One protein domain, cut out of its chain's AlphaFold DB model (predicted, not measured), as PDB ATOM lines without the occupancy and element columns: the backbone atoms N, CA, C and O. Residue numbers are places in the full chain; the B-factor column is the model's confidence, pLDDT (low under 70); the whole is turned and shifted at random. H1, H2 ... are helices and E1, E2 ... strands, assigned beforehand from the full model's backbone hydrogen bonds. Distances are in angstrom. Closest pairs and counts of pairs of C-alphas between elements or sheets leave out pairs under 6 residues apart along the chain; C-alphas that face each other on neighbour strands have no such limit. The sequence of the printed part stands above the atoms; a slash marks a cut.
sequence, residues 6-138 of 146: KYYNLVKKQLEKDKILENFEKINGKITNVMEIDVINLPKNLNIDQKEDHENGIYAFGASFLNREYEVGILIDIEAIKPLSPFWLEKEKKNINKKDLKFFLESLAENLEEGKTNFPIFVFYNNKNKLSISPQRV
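Overview. This is residues 6 to 138 of the 146 residues of an uncharacterized protein of Anaerococcus vaginalis (UniProt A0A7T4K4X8). One strongly twisted sheet of five strands curls round the helix H3, which fills the hollow face of the sheet. At the E4 and E5 end of the sheet, H1 crosses the opposite face over E4, and H2 only grazes the sheet there; near the other edge, residues 78 to 97 form a long loop tied to E3 by two short pairings. The printed part has 133 residues, with H1, H2, E1, E2, E3, H3, E4 and E5 in that order along the chain; the sheet runs E3 E2 E1 E4 E5, all antiparallel. The class is mixed, helices and strands, with 66 residues, under half, in named elements. The whole is compact, with a radius of gyration of the C-alphas of 15.2 A and spans of 46 by 35 by 25 A.

Along the chain. In the sheet, E1 is residues 33 to 40, 21.2 A long, from C-alpha 33 at (227.643, 133.624, 204.478). E2 is residues 58 to 65, 23.5 A, and E3 is residues 72 to 77, 17.0 A. E4 is residues 121 to 125, 12.7 A, and E5 is residues 130 to 133, 9.9 A, ending at C-alpha 133 at (218.873, 124.310, 198.994). H3 is residues 98 to 111, 20.1 A. H1 is residues 6 to 17, 17.0 A, from C-alpha 6 at (229.286, 128.336, 188.440), and H2 is residues 20 to 28, 11.9 A.

Arrangement. E1, E2 and E3 form a meander, each strand the antiparallel neighbour of the one before. N 38 and O 62 are 2.9 A apart between E1 and E2, and N 61 and O 74 are 2.9 A apart between E2 and E3, both within hydrogen-bond range. E1 and E4 are antiparallel at 157 degrees, with N 35 and O 123 at 2.9 A. E4 and E5 form a hairpin, with N 124 and O 131 at 2.9 A. The sheet curls round H3: the closest C-alphas of H3 and E5 are those of Ser 107 and Ser 132, 6.2 A, and of H3 and E2 those of Phe 104 and Ala 63, 6.8 A. H1 lies on the opposite face to H3, over E4, at a height over the sheet of 10.2 A. H1 and H2 are close but not clearly touching, with the C-alphas of Leu 15 and Leu 21 closest at 6.1 A. H1 and H3 are apart. In H1, H2 and H3 every O i to N i+4 pair is within hydrogen-bond range.

Size, cuts and confidence. The C-alphas farthest apart are those of Lys 17 and Asp 49, 46.3 A. The printed part has no cut; the links E1 to E2 and E3 to H3 are long. The mean pLDDT of the printed part is 87.5, and residues 91 to 94, 114 to 116 and 135 to 138 are under 70.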
ATOM      1  N   LYS A   6     230.170 128.200 189.615       89.06
ATOM      2  CA  LYS A   6     229.286 128.336 188.440       89.06
ATOM      3  C   LYS A   6     227.860 127.900 188.778       89.06
ATOM      4  O   LYS A   6     226.915 128.612 188.450       89.06
ATOM      5  N   TYR A   7     227.720 126.760 189.449       88.69
ATOM      6  CA  TYR A   7     226.422 126.218 189.827       88.69
ATOM      7  C   TYR A   7     225.767 127.038 190.944       88.69
ATOM      8  O   TYR A   7     224.595 127.389 190.828       88.69
ATOM      9  N   TYR A   8     226.550 127.482 191.934       92.06
ATOM     10  CA  TYR A   8     226.100 128.441 192.946       92.06
ATOM     11  C   TYR A   8     225.454 129.683 192.319       92.06
ATOM     12  O   TYR A   8     224.360 130.074 192.715       92.06
ATOM     13  N   ASN A   9     226.095 130.289 191.313       91.88
ATOM     14  CA  ASN A   9     225.559 131.483 190.658       91.88
ATOM     15  C   ASN A   9     224.216 131.219 189.958       91.88
ATOM     16  O   ASN A   9     223.346 132.088 189.979       91.88
ATOM     17  N   LEU A  10     224.032 130.037 189.356       90.75
ATOM     18  CA  LEU A  10     222.764 129.646 188.731       90.75
ATOM     19  C   LEU A  10     221.657 129.493 189.776       90.75
ATOM     20  O   LEU A  10     220.595 130.098 189.629       90.75
ATOM     21  N   VAL A  11     221.933 128.750 190.853       89.88
ATOM     22  CA  VAL A  11     220.993 128.569 191.968       89.88
ATOM     23  C   VAL A  11     220.639 129.920 192.584       89.88
ATOM     24  O   VAL A  11     219.464 130.254 192.702       89.88
ATOM     25  N   LYS A  12     221.638 130.752 192.900       91.88
ATOM     26  CA  LYS A  12     221.431 132.083 193.479       91.88
ATOM     27  C   LYS A  12     220.538 132.952 192.593       91.88
ATOM     28  O   LYS A  12     219.581 133.529 193.096       91.88
ATOM     29  N   LYS A  13     220.805 132.999 191.282       92.75
ATOM     30  CA  LYS A  13     220.005 133.778 190.324       92.75
ATOM     31  C   LYS A  13     218.542 133.327 190.307       92.75
ATOM     32  O   LYS A  13     217.649 134.168 190.238       92.75
ATOM     33  N   GLN A  14     218.292 132.020 190.376       90.38
ATOM     34  CA  GLN A  14     216.931 131.488 190.440       90.38
ATOM     35  C   GLN A  14     216.240 131.879 191.756       90.38
ATOM     36  O   GLN A  14     215.133 132.408 191.731       90.38
ATOM     37  N   LEU A  15     216.917 131.728 192.898       92.06
ATOM     38  CA  LEU A  15     216.366 132.106 194.206       92.06
ATOM     39  C   LEU A  15     216.102 133.617 194.332       92.06
ATOM     40  O   LEU A  15     215.167 134.022 195.022       92.06
ATOM     41  N   GLU A  16     216.918 134.453 193.682       91.81
ATOM     42  CA  GLU A  16     216.704 135.903 193.569       91.81
ATOM     43  C   GLU A  16     215.468 136.216 192.716       91.81
ATOM     44  O   GLU A  16     214.621 137.003 193.139       91.81
ATOM     45  N   LYS A  17     215.319 135.562 191.555       92.94
ATOM     46  CA  LYS A  17     214.138 135.695 190.682       92.94
ATOM     47  C   LYS A  17     212.844 135.332 191.418       92.94
ATOM     48  O   LYS A  17     211.848 136.038 191.277       92.94
ATOM     49  N   ASP A  18     212.889 134.288 192.240       91.00
ATOM     50  CA  ASP A  18     211.745 133.798 193.018       91.00
ATOM     51  C   ASP A  18     211.563 134.533 194.361       91.00
ATOM     52  O   ASP A  18     210.673 134.199 195.141       91.00
ATOM     53  N   LYS A  19     212.401 135.541 194.653       93.31
ATOM     54  CA  LYS A  19     212.407 136.326 195.904       93.31
ATOM     55  C   LYS A  19     212.555 135.488 197.183       93.31
ATOM     56  O   LYS A  19     212.235 135.953 198.277       93.31
ATOM     57  N   ILE A  20     213.078 134.267 197.080       93.44
ATOM     58  CA  ILE A  20     213.241 133.351 198.219       93.44
ATOM     59  C   ILE A  20     214.258 133.917 199.215       93.44
ATOM     60  O   ILE A  20     213.986 133.950 200.416       93.44
ATOM     61  N   LEU A  21     215.405 134.406 198.725       93.31
ATOM     62  CA  LEU A  21     216.439 134.989 199.590       93.31
ATOM     63  C   LEU A  21     215.940 136.267 200.276       93.31
ATOM     64  O   LEU A  21     216.134 136.428 201.476       93.31
ATOM     65  N   GLU A  22     215.237 137.128 199.538       94.44
ATOM     66  CA  GLU A  22     214.655 138.364 200.073       94.44
ATOM     67  C   GLU A  22     213.649 138.066 201.197       94.44
ATOM     68  O   GLU A  22     213.714 138.661 202.273       94.44
ATOM     69  N   ASN A  23     212.736 137.113 200.977       95.12
ATOM     70  CA  ASN A  23     211.745 136.715 201.976       95.12
ATOM     71  C   ASN A  23     212.399 136.090 203.211       95.12
ATOM     72  O   ASN A  23     212.013 136.402 204.340       95.12
ATOM     73  N   PHE A  24     213.415 135.248 203.008       94.12
ATOM     74  CA  PHE A  24     214.192 134.694 204.108       94.12
ATOM     75  C   PHE A  24     214.847 135.806 204.938       94.12
ATOM     76  O   PHE A  24     214.704 135.802 206.158       94.12
ATOM     77  N   GLU A  25     215.513 136.779 204.308       96.38
ATOM     78  CA  GLU A  25     216.196 137.870 205.016       96.38
ATOM     79  C   GLU A  25     215.231 138.798 205.764       96.38
ATOM     80  O   GLU A  25     215.559 139.240 206.869       96.38
ATOM     81  N   LYS A  26     214.032 139.049 205.220       96.44
ATOM     82  CA  LYS A  26     212.981 139.833 205.898       96.44
ATOM     83  C   LYS A  26     212.535 139.207 207.218       96.44
ATOM     84  O   LYS A  26     212.274 139.935 208.170       96.44
ATOM     85  N   ILE A  27     212.444 137.879 207.275       96.25
ATOM     86  CA  ILE A  27     211.959 137.150 208.456       96.25
ATOM     87  C   ILE A  27     213.111 136.839 209.421       96.25
ATOM     88  O   ILE A  27     212.966 136.950 210.636       96.25
ATOM     89  N   ASN A  28     214.268 136.454 208.884       94.69
ATOM     90  CA  ASN A  28     215.335 135.803 209.645       94.69
ATOM     91  C   ASN A  28     216.596 136.655 209.819       94.69
ATOM     92  O   ASN A  28     217.520 136.229 210.523       94.69
ATOM     93  N   GLY A  29     216.644 137.834 209.197       95.62
ATOM     94  CA  GLY A  29     217.804 138.719 209.145       95.62
ATOM     95  C   GLY A  29     218.750 138.408 207.981       95.62
ATOM     96  O   GLY A  29     218.743 137.315 207.414       95.62
ATOM     97  N   LYS A  30     219.607 139.383 207.658       97.19
ATOM     98  CA  LYS A  30     220.528 139.348 206.511       97.19
ATOM     99  C   LYS A  30     221.410 138.096 206.491       97.19
ATOM    100  O   LYS A  30     221.998 137.740 207.513       97.19
ATOM    101  N   ILE A  31     221.549 137.476 205.324       96.56
ATOM    102  CA  ILE A  31     222.481 136.379 205.061       96.56
ATOM    103  C   ILE A  31     223.905 136.935 205.130       96.56
ATOM    104  O   ILE A  31     224.251 137.918 204.474       96.56
ATOM    105  N   THR A  32     224.756 136.301 205.933       95.31
ATOM    106  CA  THR A  32     226.149 136.739 206.120       95.31
ATOM    107  C   THR A  32     227.154 135.816 205.445       95.31
ATOM    108  O   THR A  32     228.301 136.209 205.232       95.31
ATOM    109  N   ASN A  33     226.762 134.579 205.133       95.44
ATOM    110  CA  ASN A  33     227.643 133.624 204.478       95.44
ATOM    111  C   ASN A  33     226.855 132.561 203.699       95.44
ATOM    112  O   ASN A  33     225.650 132.388 203.885       95.44
ATOM    113  N   VAL A  34     227.577 131.841 202.842       96.75
ATOM    114  CA  VAL A  34     227.082 130.669 202.123       96.75
ATOM    115  C   VAL A  34     228.051 129.519 202.351       96.75
ATOM    116  O   VAL A  34     229.268 129.713 202.296       96.75
ATOM    117  N   MET A  35     227.503 128.343 202.622       96.44
ATOM    118  CA  MET A  35     228.218 127.077 202.704       96.44
ATOM    119  C   MET A  35     227.769 126.185 201.551       96.44
ATOM    120  O   MET A  35     226.600 126.192 201.175       96.44
ATOM    121  N   GLU A  36     228.702 125.438 200.994       96.06
ATOM    122  CA  GLU A  36     228.466 124.408 199.994       96.06
ATOM    123  C   GLU A  36     228.887 123.078 200.598       96.06
ATOM    124  O   GLU A  36     230.040 122.944 201.007       96.06
ATOM    125  N   ILE A  37     227.947 122.141 200.672       95.00
ATOM    126  CA  ILE A  37     228.176 120.772 201.122       95.00
ATOM    127  C   ILE A  37     228.172 119.870 199.894       95.00
ATOM    128  O   ILE A  37     227.241 119.951 199.094       95.00
ATOM    129  N   ASP A  38     229.172 119.010 199.763       92.75
ATOM    130  CA  ASP A  38     229.299 118.067 198.652       92.75
ATOM    131  C   ASP A  38     229.843 116.718 199.145       92.75
ATOM    132  O   ASP A  38     230.441 116.641 200.225       92.75
ATOM    133  N   VAL A  39     229.653 115.671 198.343       91.06
ATOM    134  CA  VAL A  39     230.373 114.405 198.520       91.06
ATOM    135  C   VAL A  39     231.807 114.630 198.053       91.06
ATOM    136  O   VAL A  39     232.051 115.187 196.983       91.06
ATOM    137  N   ILE A  40     232.771 114.230 198.870       90.62
ATOM    138  CA  ILE A  40     234.197 114.358 198.566       90.62
ATOM    139  C   ILE A  40     234.855 112.995 198.679       90.62
ATOM    140  O   ILE A  40     234.307 112.124 199.329       90.62
ATOM    141  N   ASN A  41     236.048 112.844 198.106       89.81
ATOM    142  CA  ASN A  41     236.893 111.701 198.435       89.81
ATOM    143  C   ASN A  41     237.549 111.931 199.797       89.81
ATOM    144  O   ASN A  41     238.006 113.045 200.087       89.81
ATOM    145  N   LEU A  42     237.690 110.872 200.585       89.25
ATOM    146  CA  LEU A  42     238.396 110.916 201.854       89.25
ATOM    147  C   LEU A  42     239.875 111.295 201.627       89.25
ATOM    148  O   LEU A  42     240.588 110.618 200.872       89.25
ATOM    149  N   PRO A  43     240.385 112.365 202.268       86.88
ATOM    150  CA  PRO A  43     241.780 112.754 202.105       86.88
ATOM    151  C   PRO A  43     242.750 111.655 202.566       86.88
ATOM    152  O   PRO A  43     242.687 111.168 203.693       86.88
ATOM    153  N   LYS A  44     243.707 111.295 201.697       84.38
ATOM    154  CA  LYS A  44     244.654 110.178 201.914       84.38
ATOM    155  C   LYS A  44     245.581 110.348 203.121       84.38
ATOM    156  O   LYS A  44     246.192 109.384 203.561       84.38
ATOM    157  N   ASN A  45     245.750 111.577 203.597       81.81
ATOM    158  CA  ASN A  45     246.608 111.923 204.726       81.81
ATOM    159  C   ASN A  45     245.890 111.837 206.082       81.81
ATOM    160  O   ASN A  45     246.510 112.128 207.105       81.81
ATOM    161  N   LEU A  46     244.604 111.474 206.109       82.94
ATOM    162  CA  LEU A  46     243.885 111.247 207.356       82.94
ATOM    163  C   LEU A  46     244.246 109.879 207.930       82.94
ATOM    164  O   LEU A  46     244.140 108.859 207.257       82.94
ATOM    165  N   ASN A  47     244.639 109.869 209.200       80.44
ATOM    166  CA  ASN A  47     244.871 108.642 209.948       80.44
ATOM    167  C   ASN A  47     243.564 108.211 210.630       80.44
ATOM    168  O   ASN A  47     243.369 108.475 211.817       80.44
ATOM    169  N   ILE A  48     242.643 107.643 209.851       83.12
ATOM    170  CA  ILE A  48     241.386 107.072 210.347       83.12
ATOM    171  C   ILE A  48     241.266 105.609 209.909       83.12
ATOM    172  O   ILE A  48     241.636 105.260 208.790       83.12
ATOM    173  N   ASP A  49     240.745 104.757 210.794       79.19
ATOM    174  CA  ASP A  49     240.627 103.310 210.544       79.19
ATOM    175  C   ASP A  49     239.507 102.967 209.546       79.19
ATOM    176  O   ASP A  49     239.502 101.903 208.929       79.19
ATOM    177  N   GLN A  50     238.549 103.883 209.391       83.31
ATOM    178  CA  GLN A  50     237.373 103.760 208.534       83.31
ATOM    179  C   GLN A  50     237.660 104.316 207.132       83.31
ATOM    180  O   GLN A  50     238.358 105.320 206.983       83.31
ATOM    181  N   LYS A  51     237.099 103.679 206.102       86.38
ATOM    182  CA  LYS A  51     237.232 104.083 204.694       86.38
ATOM    183  C   LYS A  51     235.862 104.381 204.095       86.38
ATOM    184  O   LYS A  51     234.846 103.999 204.661       86.38
ATOM    185  N   GLU A  52     235.864 105.054 202.952       87.81
ATOM    186  CA  GLU A  52     234.671 105.175 202.115       87.81
ATOM    187  C   GLU A  52     234.247 103.799 201.605       87.81
ATOM    188  O   GLU A  52     235.087 102.999 201.187       87.81
ATOM    189  N   ASP A  53     232.944 103.557 201.634       89.12
ATOM    190  CA  ASP A  53     232.308 102.351 201.128       89.12
ATOM    191  C   ASP A  53     230.904 102.725 200.650       89.12
ATOM    192  O   ASP A  53     229.917 102.654 201.380       89.12
ATOM    193  N   HIS A  54     230.838 103.211 199.412       86.19
ATOM    194  CA  HIS A  54     229.603 103.733 198.833       86.19
ATOM    195  C   HIS A  54     228.556 102.638 198.596       86.19
ATOM    196  O   HIS A  54     227.383 102.966 198.449       86.19
ATOM    197  N   GLU A  55     228.958 101.364 198.532       84.62
ATOM    198  CA  GLU A  55     228.023 100.242 198.397       84.62
ATOM    199  C   GLU A  55     227.283  99.970 199.712       84.62
ATOM    200  O   GLU A  55     226.141  99.529 199.674       84.62
ATOM    201  N   ASN A  56     227.908 100.294 200.850       85.94
ATOM    202  CA  ASN A  56     227.351 100.140 202.197       85.94
ATOM    203  C   ASN A  56     227.000 101.491 202.853       85.94
ATOM    204  O   ASN A  56     227.043 101.628 204.075       85.94
ATOM    205  N   GLY A  57     226.729 102.528 202.055       87.12
ATOM    206  CA  GLY A  57     226.240 103.807 202.576       87.12
ATOM    207  C   GLY A  57     227.278 104.674 203.308       87.12
ATOM    208  O   GLY A  57     226.907 105.641 203.976       87.12
ATOM    209  N   ILE A  58     228.575 104.380 203.203       91.19
ATOM    210  CA  ILE A  58     229.632 105.135 203.888       91.19
ATOM    211  C   ILE A  58     230.249 106.168 202.946       91.19
ATOM    212  O   ILE A  58     231.021 105.822 202.052       91.19
ATOM    213  N   TYR A  59     229.979 107.447 203.200       91.88
ATOM    214  CA  TYR A  59     230.419 108.564 202.360       91.88
ATOM    215  C   TYR A  59     231.186 109.619 203.158       91.88
ATOM    216  O   TYR A  59     230.848 109.927 204.308       91.88
ATOM    217  N   ALA A  60     232.197 110.227 202.533       93.06
ATOM    218  CA  ALA A  60     232.813 111.440 203.049       93.06
ATOM    219  C   ALA A  60     232.085 112.681 202.512       93.06
ATOM    220  O   ALA A  60     231.865 112.850 201.312       93.06
ATOM    221  N   PHE A  61     231.741 113.591 203.419       93.31
ATOM    222  CA  PHE A  61     231.109 114.865 203.092       93.31
ATOM    223  C   PHE A  61     232.044 116.011 203.431       93.31
ATOM    224  O   PHE A  61     232.634 116.047 204.512       93.31
ATOM    225  N   GLY A  62     232.149 116.972 202.519       94.06
ATOM    226  CA  GLY A  62     232.942 118.181 202.688       94.06
ATOM    227  C   GLY A  62     232.066 119.421 202.681       94.06
ATOM    228  O   GLY A  62     231.145 119.521 201.875       94.06
ATOM    229  N   ALA A  63     232.382 120.394 203.534       95.06
ATOM    230  CA  ALA A  63     231.795 121.723 203.483       95.06
ATOM    231  C   ALA A  63     232.851 122.794 203.196       95.06
ATOM    232  O   ALA A  63     233.843 122.945 203.918       95.06
ATOM    233  N   SER A  64     232.593 123.578 202.152       94.75
ATOM    234  CA  SER A  64     233.343 124.779 201.791       94.75
ATOM    235  C   SER A  64     232.478 126.021 201.997       94.75
ATOM    236  O   SER A  64     231.253 125.947 202.085       94.75
ATOM    237  N   PHE A  65     233.100 127.193 202.104       93.88
ATOM    238  CA  PHE A  65     232.383 128.422 202.449       93.88
ATOM    239  C   PHE A  65     232.779 129.575 201.544       93.88
ATOM    240  O   PHE A  65     233.945 129.711 201.169       93.88
ATOM    241  N   LEU A  66     231.833 130.463 201.251       93.31
ATOM    242  CA  LEU A  66     232.080 131.631 200.413       93.31
ATOM    243  C   LEU A  66     233.107 132.563 201.065       93.31
ATOM    244  O   LEU A  66     234.127 132.864 200.448       93.31
ATOM    245  N   ASN A  67     232.882 132.921 202.332       88.12
ATOM    246  CA  ASN A  67     233.695 133.887 203.076       88.12
ATOM    247  C   ASN A  67     234.631 133.239 204.116       88.12
ATOM    248  O   ASN A  67     235.045 133.902 205.067       88.12
ATOM    249  N   ARG A  68     234.945 131.938 203.987       88.12
ATOM    250  CA  ARG A  68     235.974 131.278 204.815       88.12
ATOM    251  C   ARG A  68     237.110 130.737 203.961       88.12
ATOM    252  O   ARG A  68     236.944 130.377 202.795       88.12
ATOM    253  N   GLU A  69     238.264 130.647 204.606       86.81
ATOM    254  CA  GLU A  69     239.508 130.122 204.041       86.81
ATOM    255  C   GLU A  69     239.839 128.713 204.558       86.81
ATOM    256  O   GLU A  69     240.971 128.259 204.418       86.81
ATOM    257  N   TYR A  70     238.868 128.037 205.172       88.31
ATOM    258  CA  TYR A  70     238.957 126.638 205.579       88.31
ATOM    259  C   TYR A  70     237.828 125.830 204.946       88.31
ATOM    260  O   TYR A  70     236.822 126.388 204.503       88.31
ATOM    261  N   GLU A  71     238.013 124.519 204.962       91.69
ATOM    262  CA  GLU A  71     237.018 123.515 204.611       91.69
ATOM    263  C   GLU A  71     237.002 122.473 205.721       91.69
ATOM    264  O   GLU A  71     238.033 122.238 206.358       91.69
ATOM    265  N   VAL A  72     235.833 121.901 205.974       92.56
ATOM    266  CA  VAL A  72     235.625 120.867 206.991       92.56
ATOM    267  C   VAL A  72     235.131 119.605 206.307       92.56
ATOM    268  O   VAL A  72     234.412 119.702 205.316       92.56
ATOM    269  N   GLY A  73     235.477 118.437 206.833       93.50
ATOM    270  CA  GLY A  73     234.929 117.178 206.345       93.50
ATOM    271  C   GLY A  73     234.596 116.206 207.466       93.50
ATOM    272  O   GLY A  73     235.081 116.359 208.590       93.50
ATOM    273  N   ILE A  74     233.718 115.256 207.160       93.81
ATOM    274  CA  ILE A  74     233.287 114.184 208.058       93.81
ATOM    275  C   ILE A  74     232.954 112.926 207.248       93.81
ATOM    276  O   ILE A  74     232.409 113.026 206.149       93.81
ATOM    277  N   LEU A  75     233.278 111.754 207.790       94.06
ATOM    278  CA  LEU A  75     232.892 110.456 207.245       94.06
ATOM    279  C   LEU A  75     231.630 109.985 207.969       94.06
ATOM    280  O   LEU A  75     231.595 109.994 209.203       94.06
ATOM    281  N   ILE A  76     230.601 109.597 207.222       91.88
ATOM    282  CA  ILE A  76     229.301 109.207 207.774       91.88
ATOM    283  C   ILE A  76     228.822 107.922 207.108       91.88
ATOM    284  O   ILE A  76     228.863 107.798 205.889       91.88
ATOM    285  N   ASP A  77     228.326 107.011 207.936       91.19
ATOM    286  CA  ASP A  77     227.413 105.942 207.548       91.19
ATOM    287  C   ASP A  77     225.999 106.538 207.500       91.19
ATOM    288  O   ASP A  77     225.451 106.941 208.536       91.19
ATOM    289  N   ILE A  78     225.452 106.701 206.292       86.81
ATOM    290  CA  ILE A  78     224.161 107.372 206.091       86.81
ATOM    291  C   ILE A  78     222.977 106.470 206.447       86.81
ATOM    292  O   ILE A  78     221.930 106.998 206.815       86.81
ATOM    293  N   GLU A  79     223.143 105.147 206.390       84.81
ATOM    294  CA  GLU A  79     222.101 104.182 206.754       84.81
ATOM    295  C   GLU A  79     221.906 104.159 208.272       84.81
ATOM    296  O   GLU A  79     220.785 104.246 208.776       84.81
ATOM    297  N   ALA A  80     223.010 104.123 209.023       87.38
ATOM    298  CA  ALA A  80     222.989 104.179 210.482       87.38
ATOM    299  C   ALA A  80     222.881 105.612 211.040       87.38
ATOM    300  O   ALA A  80     222.776 105.785 212.257       87.38
ATOM    301  N   ILE A  81     222.948 106.637 210.177       84.06
ATOM    302  CA  ILE A  81     223.023 108.065 210.536       84.06
ATOM    303  C   ILE A  81     224.120 108.288 211.592       84.06
ATOM    304  O   ILE A  81     223.921 108.898 212.648       84.06
ATOM    305  N   LYS A  82     225.305 107.729 211.329       89.12
ATOM    306  CA  LYS A  82     226.388 107.645 212.308       89.12
ATOM    307  C   LYS A  82     227.681 108.257 211.771       89.12
ATOM    308  O   LYS A  82     228.182 107.822 210.736       89.12
ATOM    309  N   PRO A  83     228.294 109.215 212.491       91.31
ATOM    310  CA  PRO A  83     229.629 109.675 212.147       91.31
ATOM    311  C   PRO A  83     230.656 108.574 212.433       91.31
ATOM    312  O   PRO A  83     230.696 108.002 213.525       91.31
ATOM    313  N   LEU A  84     231.506 108.300 211.447       92.12
ATOM    314  CA  LEU A  84     232.582 107.309 211.505       92.12
ATOM    315  C   LEU A  84     233.959 107.949 211.720       92.12
ATOM    316  O   LEU A  84     234.950 107.250 211.921       92.12
ATOM    317  N   SER A  85     234.023 109.281 211.727       91.00
ATOM    318  CA  SER A  85     235.231 110.044 212.026       91.00
ATOM    319  C   SER A  85     234.925 111.281 212.880       91.00
ATOM    320  O   SER A  85     233.806 111.802 212.863       91.00
ATOM    321  N   PRO A  86     235.937 111.844 213.562       88.38
ATOM    322  CA  PRO A  86     235.928 113.253 213.934       88.38
ATOM    323  C   PRO A  86     235.860 114.157 212.693       88.38
ATOM    324  O   PRO A  86     236.153 113.721 211.575       88.38
ATOM    325  N   PHE A  87     235.552 115.442 212.891       89.31
ATOM    326  CA  PHE A  87     235.758 116.434 211.836       89.31
ATOM    327  C   PHE A  87     237.239 116.588 211.516       89.31
ATOM    328  O   PHE A  87     238.062 116.706 212.427       89.31
ATOM    329  N   TRP A  88     237.557 116.706 210.233       89.44
ATOM    330  CA  TRP A  88     238.874 117.141 209.783       89.44
ATOM    331  C   TRP A  88     238.804 118.489 209.072       89.44
ATOM    332  O   TRP A  88     237.748 118.930 208.617       89.44
ATOM    333  N   LEU A  89     239.962 119.140 208.980       86.62
ATOM    334  CA  LEU A  89     240.165 120.355 208.204       86.62
ATOM    335  C   LEU A  89     241.146 120.073 207.072       86.62
ATOM    336  O   LEU A  89     242.218 119.532 207.321       86.62
ATOM    337  N   GLU A  90     240.840 120.519 205.854       72.31
ATOM    338  CA  GLU A  90     241.815 120.452 204.751       72.31
ATOM    339  C   GLU A  90     242.930 121.510 204.866       72.31
ATOM    340  O   GLU A  90     243.952 121.413 204.191       72.31
ATOM    341  N   LYS A  91     242.762 122.537 205.712       67.88
ATOM    342  CA  LYS A  91     243.762 123.596 205.926       67.88
ATOM    343  C   LYS A  91     243.962 123.846 207.413       67.88
ATOM    344  O   LYS A  91     242.990 124.056 208.136       67.88
ATOM    345  N   GLU A  92     245.220 123.887 207.853       59.38
ATOM    346  CA  GLU A  92     245.601 124.204 209.232       59.38
ATOM    347  C   GLU A  92     245.211 125.651 209.586       59.38
ATOM    348  O   GLU A  92     245.988 126.595 209.444       59.38
ATOM    349  N   LYS A  93     243.973 125.863 210.040       63.16
ATOM    350  CA  LYS A  93     243.541 127.129 210.639       63.16
ATOM    351  C   LYS A  93     242.928 126.897 212.009       63.16
ATOM    352  O   LYS A  93     242.030 126.086 212.184       63.16
ATOM    353  N   LYS A  94     243.401 127.687 212.977       59.00
ATOM    354  CA  LYS A  94     243.111 127.524 214.410       59.00
ATOM    355  C   LYS A  94     241.730 128.027 214.861       59.00
ATOM    356  O   LYS A  94     241.337 127.724 215.977       59.00
ATOM    357  N   ASN A  95     240.978 128.741 214.017       70.62
ATOM    358  CA  ASN A  95     239.689 129.340 214.396       70.62
ATOM    359  C   ASN A  95     238.548 128.903 213.467       70.62
ATOM    360  O   ASN A  95     238.097 129.667 212.611       70.62
ATOM    361  N   ILE A  96     238.066 127.672 213.658       78.56
ATOM    362  CA  ILE A  96     236.811 127.212 213.051       78.56
ATOM    363  C   ILE A  96     235.647 127.902 213.762       78.56
ATOM    364  O   ILE A  96     235.581 127.938 214.994       78.56
ATOM    365  N   ASN A  97     234.684 128.419 213.003       86.69
ATOM    366  CA  ASN A  97     233.451 128.910 213.596       86.69
ATOM    367  C   ASN A  97     232.553 127.725 213.989       86.69
ATOM    368  O   ASN A  97     232.115 126.958 213.135       86.69
ATOM    369  N   LYS A  98     232.221 127.597 215.280       88.38
ATOM    370  CA  LYS A  98     231.337 126.525 215.778       88.38
ATOM    371  C   LYS A  98     229.964 126.499 215.093       88.38
ATOM    372  O   LYS A  98     229.377 125.431 214.965       88.38
ATOM    373  N   LYS A  99     229.443 127.649 214.644       91.12
ATOM    374  CA  LYS A  99     228.168 127.712 213.911       91.12
ATOM    375  C   LYS A  99     228.267 127.120 212.518       91.12
ATOM    376  O   LYS A  99     227.308 126.505 212.075       91.12
ATOM    377  N   ASP A 100     229.414 127.269 211.867       92.88
ATOM    378  CA  ASP A 100     229.638 126.679 210.553       92.88
ATOM    379  C   ASP A 100     229.590 125.142 210.661       92.88
ATOM    380  O   ASP A 100     228.889 124.506 209.882       92.88
ATOM    381  N   LEU A 101     230.220 124.551 211.690       91.62
ATOM    382  CA  LEU A 101     230.129 123.105 211.966       91.62
ATOM    383  C   LEU A 101     228.709 122.657 212.334       91.62
ATOM    384  O   LEU A 101     228.241 121.626 211.860       91.62
ATOM    385  N   LYS A 102     228.016 123.439 213.171       94.00
ATOM    386  CA  LYS A 102     226.628 123.156 213.552       94.00
ATOM    387  C   LYS A 102     225.725 123.107 212.318       94.00
ATOM    388  O   LYS A 102     225.024 122.122 212.114       94.00
ATOM    389  N   PHE A 103     225.756 124.149 211.490       95.38
ATOM    390  CA  PHE A 103     224.929 124.201 210.290       95.38
ATOM    391  C   PHE A 103     225.345 123.180 209.248       95.38
ATOM    392  O   PHE A 103     224.472 122.702 208.534       95.38
ATOM    393  N   PHE A 104     226.625 122.807 209.181       94.50
ATOM    394  CA  PHE A 104     227.060 121.700 208.340       94.50
ATOM    395  C   PHE A 104     226.321 120.409 208.707       94.50
ATOM    396  O   PHE A 104     225.634 119.857 207.853       94.50
ATOM    397  N   LEU A 105     226.367 119.983 209.974       92.06
ATOM    398  CA  LEU A 105     225.672 118.766 210.410       92.06
ATOM    399  C   LEU A 105     224.161 118.856 210.255       92.06
ATOM    400  O   LEU A 105     223.555 117.932 209.731       92.06
ATOM    401  N   GLU A 106     223.551 119.957 210.701       92.88
ATOM    402  CA  GLU A 106     222.099 120.112 210.611       92.88
ATOM    403  C   GLU A 106     221.637 120.086 209.153       92.88
ATOM    404  O   GLU A 106     220.635 119.461 208.837       92.88
ATOM    405  N   SER A 107     222.342 120.768 208.245       92.88
ATOM    406  CA  SER A 107     221.975 120.767 206.827       92.88
ATOM    407  C   SER A 107     222.258 119.435 206.156       92.88
ATOM    408  O   SER A 107     221.490 119.046 205.286       92.88
ATOM    409  N   LEU A 108     223.315 118.731 206.552       90.06
ATOM    410  CA  LEU A 108     223.578 117.394 206.048       90.06
ATOM    411  C   LEU A 108     222.460 116.439 206.500       90.06
ATOM    412  O   LEU A 108     221.785 115.870 205.653       90.06
ATOM    413  N   ALA A 109     222.150 116.377 207.796       88.06
ATOM    414  CA  ALA A 109     221.076 115.539 208.337       88.06
ATOM    415  C   ALA A 109     219.683 115.862 207.760       88.06
ATOM    416  O   ALA A 109     218.905 114.956 207.500       88.06
ATOM    417  N   GLU A 110     219.364 117.140 207.518       86.81
ATOM    418  CA  GLU A 110     218.093 117.560 206.896       86.81
ATOM    419  C   GLU A 110     217.932 117.128 205.438       86.81
ATOM    420  O   GLU A 110     216.817 117.152 204.920       86.81
ATOM    421  N   ASN A 111     219.039 116.870 204.742       83.56
ATOM    422  CA  ASN A 111     219.027 116.609 203.306       83.56
ATOM    423  C   ASN A 111     219.497 115.198 202.959       83.56
ATOM    424  O   ASN A 111     219.310 114.818 201.809       83.56
ATOM    425  N   LEU A 112     220.100 114.456 203.895       80.69
ATOM    426  CA  LEU A 112     220.532 113.074 203.709       80.69
ATOM    427  C   LEU A 112     219.313 112.154 203.594       80.69
ATOM    428  O   LEU A 112     218.658 111.827 204.578       80.69
ATOM    429  N   GLU A 113     219.050 111.726 202.368       70.81
ATOM    430  CA  GLU A 113     218.149 110.642 202.023       70.81
ATOM    431  C   GLU A 113     218.887 109.732 201.039       70.81
ATOM    432  O   GLU A 113     219.391 110.181 200.002       70.81
ATOM    433  N   GLU A 114     218.955 108.447 201.374       57.38
ATOM    434  CA  GLU A 114     219.638 107.428 200.581       57.38
ATOM    435  C   GLU A 114     219.169 107.446 199.115       57.38
ATOM    436  O   GLU A 114     217.969 107.451 198.823       57.38
ATOM    437  N   GLY A 115     220.123 107.540 198.182       56.91
ATOM    438  CA  GLY A 115     219.859 107.580 196.737       56.91
ATOM    439  C   GLY A 115     219.068 108.799 196.235       56.91
ATOM    440  O   GLY A 115     218.745 108.868 195.048       56.91
ATOM    441  N   LYS A 116     218.745 109.762 197.108       66.19
ATOM    442  CA  LYS A 116     217.910 110.931 196.791       66.19
ATOM    443  C   LYS A 116     218.594 112.255 197.096       66.19
ATOM    444  O   LYS A 116     218.190 113.279 196.568       66.19
ATOM    445  N   THR A 117     219.649 112.321 197.890       72.00
ATOM    446  CA  THR A 117     220.326 113.612 198.049       72.00
ATOM    447  C   THR A 117     221.132 113.952 196.804       72.00
ATOM    448  O   THR A 117     222.163 113.347 196.530       72.00
ATOM    449  N   ASN A 118     220.701 114.975 196.068       78.50
ATOM    450  CA  ASN A 118     221.567 115.581 195.066       78.50
ATOM    451  C   ASN A 118     222.525 116.561 195.753       78.50
ATOM    452  O   ASN A 118     222.125 117.329 196.637       78.50
ATOM    453  N   PHE A 119     223.766 116.573 195.283       85.06
ATOM    454  CA  PHE A 119     224.814 117.492 195.708       85.06
ATOM    455  C   PHE A 119     225.269 118.379 194.528       85.06
ATOM    456  O   PHE A 119     225.052 118.009 193.371       85.06
ATOM    457  N   PRO A 120     225.841 119.573 194.785       91.62
ATOM    458  CA  PRO A 120     226.086 120.153 196.104       91.62
ATOM    459  C   PRO A 120     224.831 120.785 196.722       91.62
ATOM    460  O   PRO A 120     223.965 121.316 196.023       91.62
ATOM    461  N   ILE A 121     224.759 120.783 198.051       92.56
ATOM    462  CA  ILE A 121     223.760 121.525 198.825       92.56
ATOM    463  C   ILE A 121     224.322 122.916 199.115       92.56
ATOM    464  O   ILE A 121     225.390 123.048 199.715       92.56
ATOM    465  N   PHE A 122     223.578 123.963 198.764       94.94
ATOM    466  CA  PHE A 122     223.911 125.330 199.156       94.94
ATOM    467  C   PHE A 122     223.116 125.743 200.387       94.94
ATOM    468  O   PHE A 122     221.888 125.706 200.399       94.94
ATOM    469  N   VAL A 123     223.824 126.185 201.419       96.06
ATOM    470  CA  VAL A 123     223.241 126.640 202.677       96.06
ATOM    471  C   VAL A 123     223.513 128.127 202.830       96.06
ATOM    472  O   VAL A 123     224.658 128.553 202.986       96.06
ATOM    473  N   PHE A 124     222.453 128.923 202.783       95.94
ATOM    474  CA  PHE A 124     222.488 130.367 202.999       95.94
ATOM    475  C   PHE A 124     222.187 130.635 204.467       95.94
ATOM    476  O   PHE A 124     221.150 130.197 204.961       95.94
ATOM    477  N   TYR A 125     223.074 131.315 205.192       96.50
ATOM    478  CA  TYR A 125     222.898 131.444 206.637       96.50
ATOM    479  C   TYR A 125     223.432 132.746 207.222       96.50
ATOM    480  O   TYR A 125     224.236 133.480 206.632       96.50
ATOM    481  N   ASN A 126     222.957 133.018 208.431       94.69
ATOM    482  CA  ASN A 126     223.446 134.073 209.298       94.69
ATOM    483  C   ASN A 126     223.820 133.506 210.671       94.69
ATOM    484  O   ASN A 126     223.964 132.305 210.844       94.69
ATOM    485  N   ASN A 127     223.991 134.351 211.682       90.81
ATOM    486  CA  ASN A 127     224.382 133.883 213.009       90.81
ATOM    487  C   ASN A 127     223.332 132.995 213.709       90.81
ATOM    488  O   ASN A 127     223.656 132.400 214.733       90.81
ATOM    489  N   LYS A 128     222.081 132.936 213.261       92.75
ATOM    490  CA  LYS A 128     220.996 132.228 213.961       92.75
ATOM    491  C   LYS A 128     220.228 131.276 213.054       92.75
ATOM    492  O   LYS A 128     219.872 130.195 213.499       92.75
ATOM    493  N   ASN A 129     220.013 131.680 211.809       95.31
ATOM    494  CA  ASN A 129     219.107 131.026 210.880       95.31
ATOM    495  C   ASN A 129     219.855 130.544 209.638       95.31
ATOM    496  O   ASN A 129     220.860 131.144 209.239       95.31
ATOM    497  N   LYS A 130     219.318 129.503 209.000       95.88
ATOM    498  CA  LYS A 130     219.827 128.937 207.750       95.88
ATOM    499  C   LYS A 130     218.697 128.556 206.794       95.88
ATOM    500  O   LYS A 130     217.570 128.318 207.220       95.88
ATOM    501  N   LEU A 131     219.033 128.469 205.515       93.94
ATOM    502  CA  LEU A 131     218.196 127.981 204.428       93.94
ATOM    503  C   LEU A 131     219.021 127.009 203.575       93.94
ATOM    504  O   LEU A 131     219.967 127.432 202.911       93.94
ATOM    505  N   SER A 132     218.665 125.721 203.603       92.44
ATOM    506  CA  SER A 132     219.311 124.664 202.810       92.44
ATOM    507  C   SER A 132     218.594 124.464 201.468       92.44
ATOM    508  O   SER A 132     217.380 124.240 201.436       92.44
ATOM    509  N   ILE A 133     219.348 124.508 200.368       89.75
ATOM    510  CA  ILE A 133     218.873 124.310 198.994       89.75
ATOM    511  C   ILE A 133     219.669 123.167 198.355       89.75
ATOM    512  O   ILE A 133     220.856 123.318 198.069       89.75
ATOM    513  N   SER A 134     219.005 122.034 198.127       81.62
ATOM    514  CA  SER A 134     219.530 120.899 197.354       81.62
ATOM    515  C   SER A 134     219.002 120.953 195.907       81.62
ATOM    516  O   SER A 134     217.882 121.434 195.702       81.62
ATOM    517  N   PRO A 135     219.734 120.435 194.901       65.50
ATOM    518  CA  PRO A 135     219.292 120.359 193.506       65.50
ATOM    519  C   PRO A 135     217.962 119.625 193.293       65.50
ATOM    520  O   PRO A 135     217.327 119.826 192.268       65.50
ATOM    521  N   GLN A 136     217.488 118.798 194.229       59.09
ATOM    522  CA  GLN A 136     216.135 118.228 194.120       59.09
ATOM    523  C   GLN A 136     215.017 119.244 194.386       59.09
ATOM    524  O   GLN A 136     213.912 119.090 193.877       59.09
ATOM    525  N   ARG A 137     215.299 120.323 195.131       49.75
ATOM    526  CA  ARG A 137     214.352 121.430 195.347       49.75
ATOM    527  C   ARG A 137     214.323 122.428 194.185       49.75
ATOM    528  O   ARG A 137     213.474 123.313 194.176       49.75
ATOM    529  N   VAL A 138     215.227 122.288 193.213       45.97
ATOM    530  CA  VAL A 138     215.274 123.103 191.993       45.97
ATOM    531  C   VAL A 138     215.599 122.189 190.816       45.97
ATOM    532  O   VAL A 138     216.768 121.959 190.522       45.97
TER     533      VAL A 138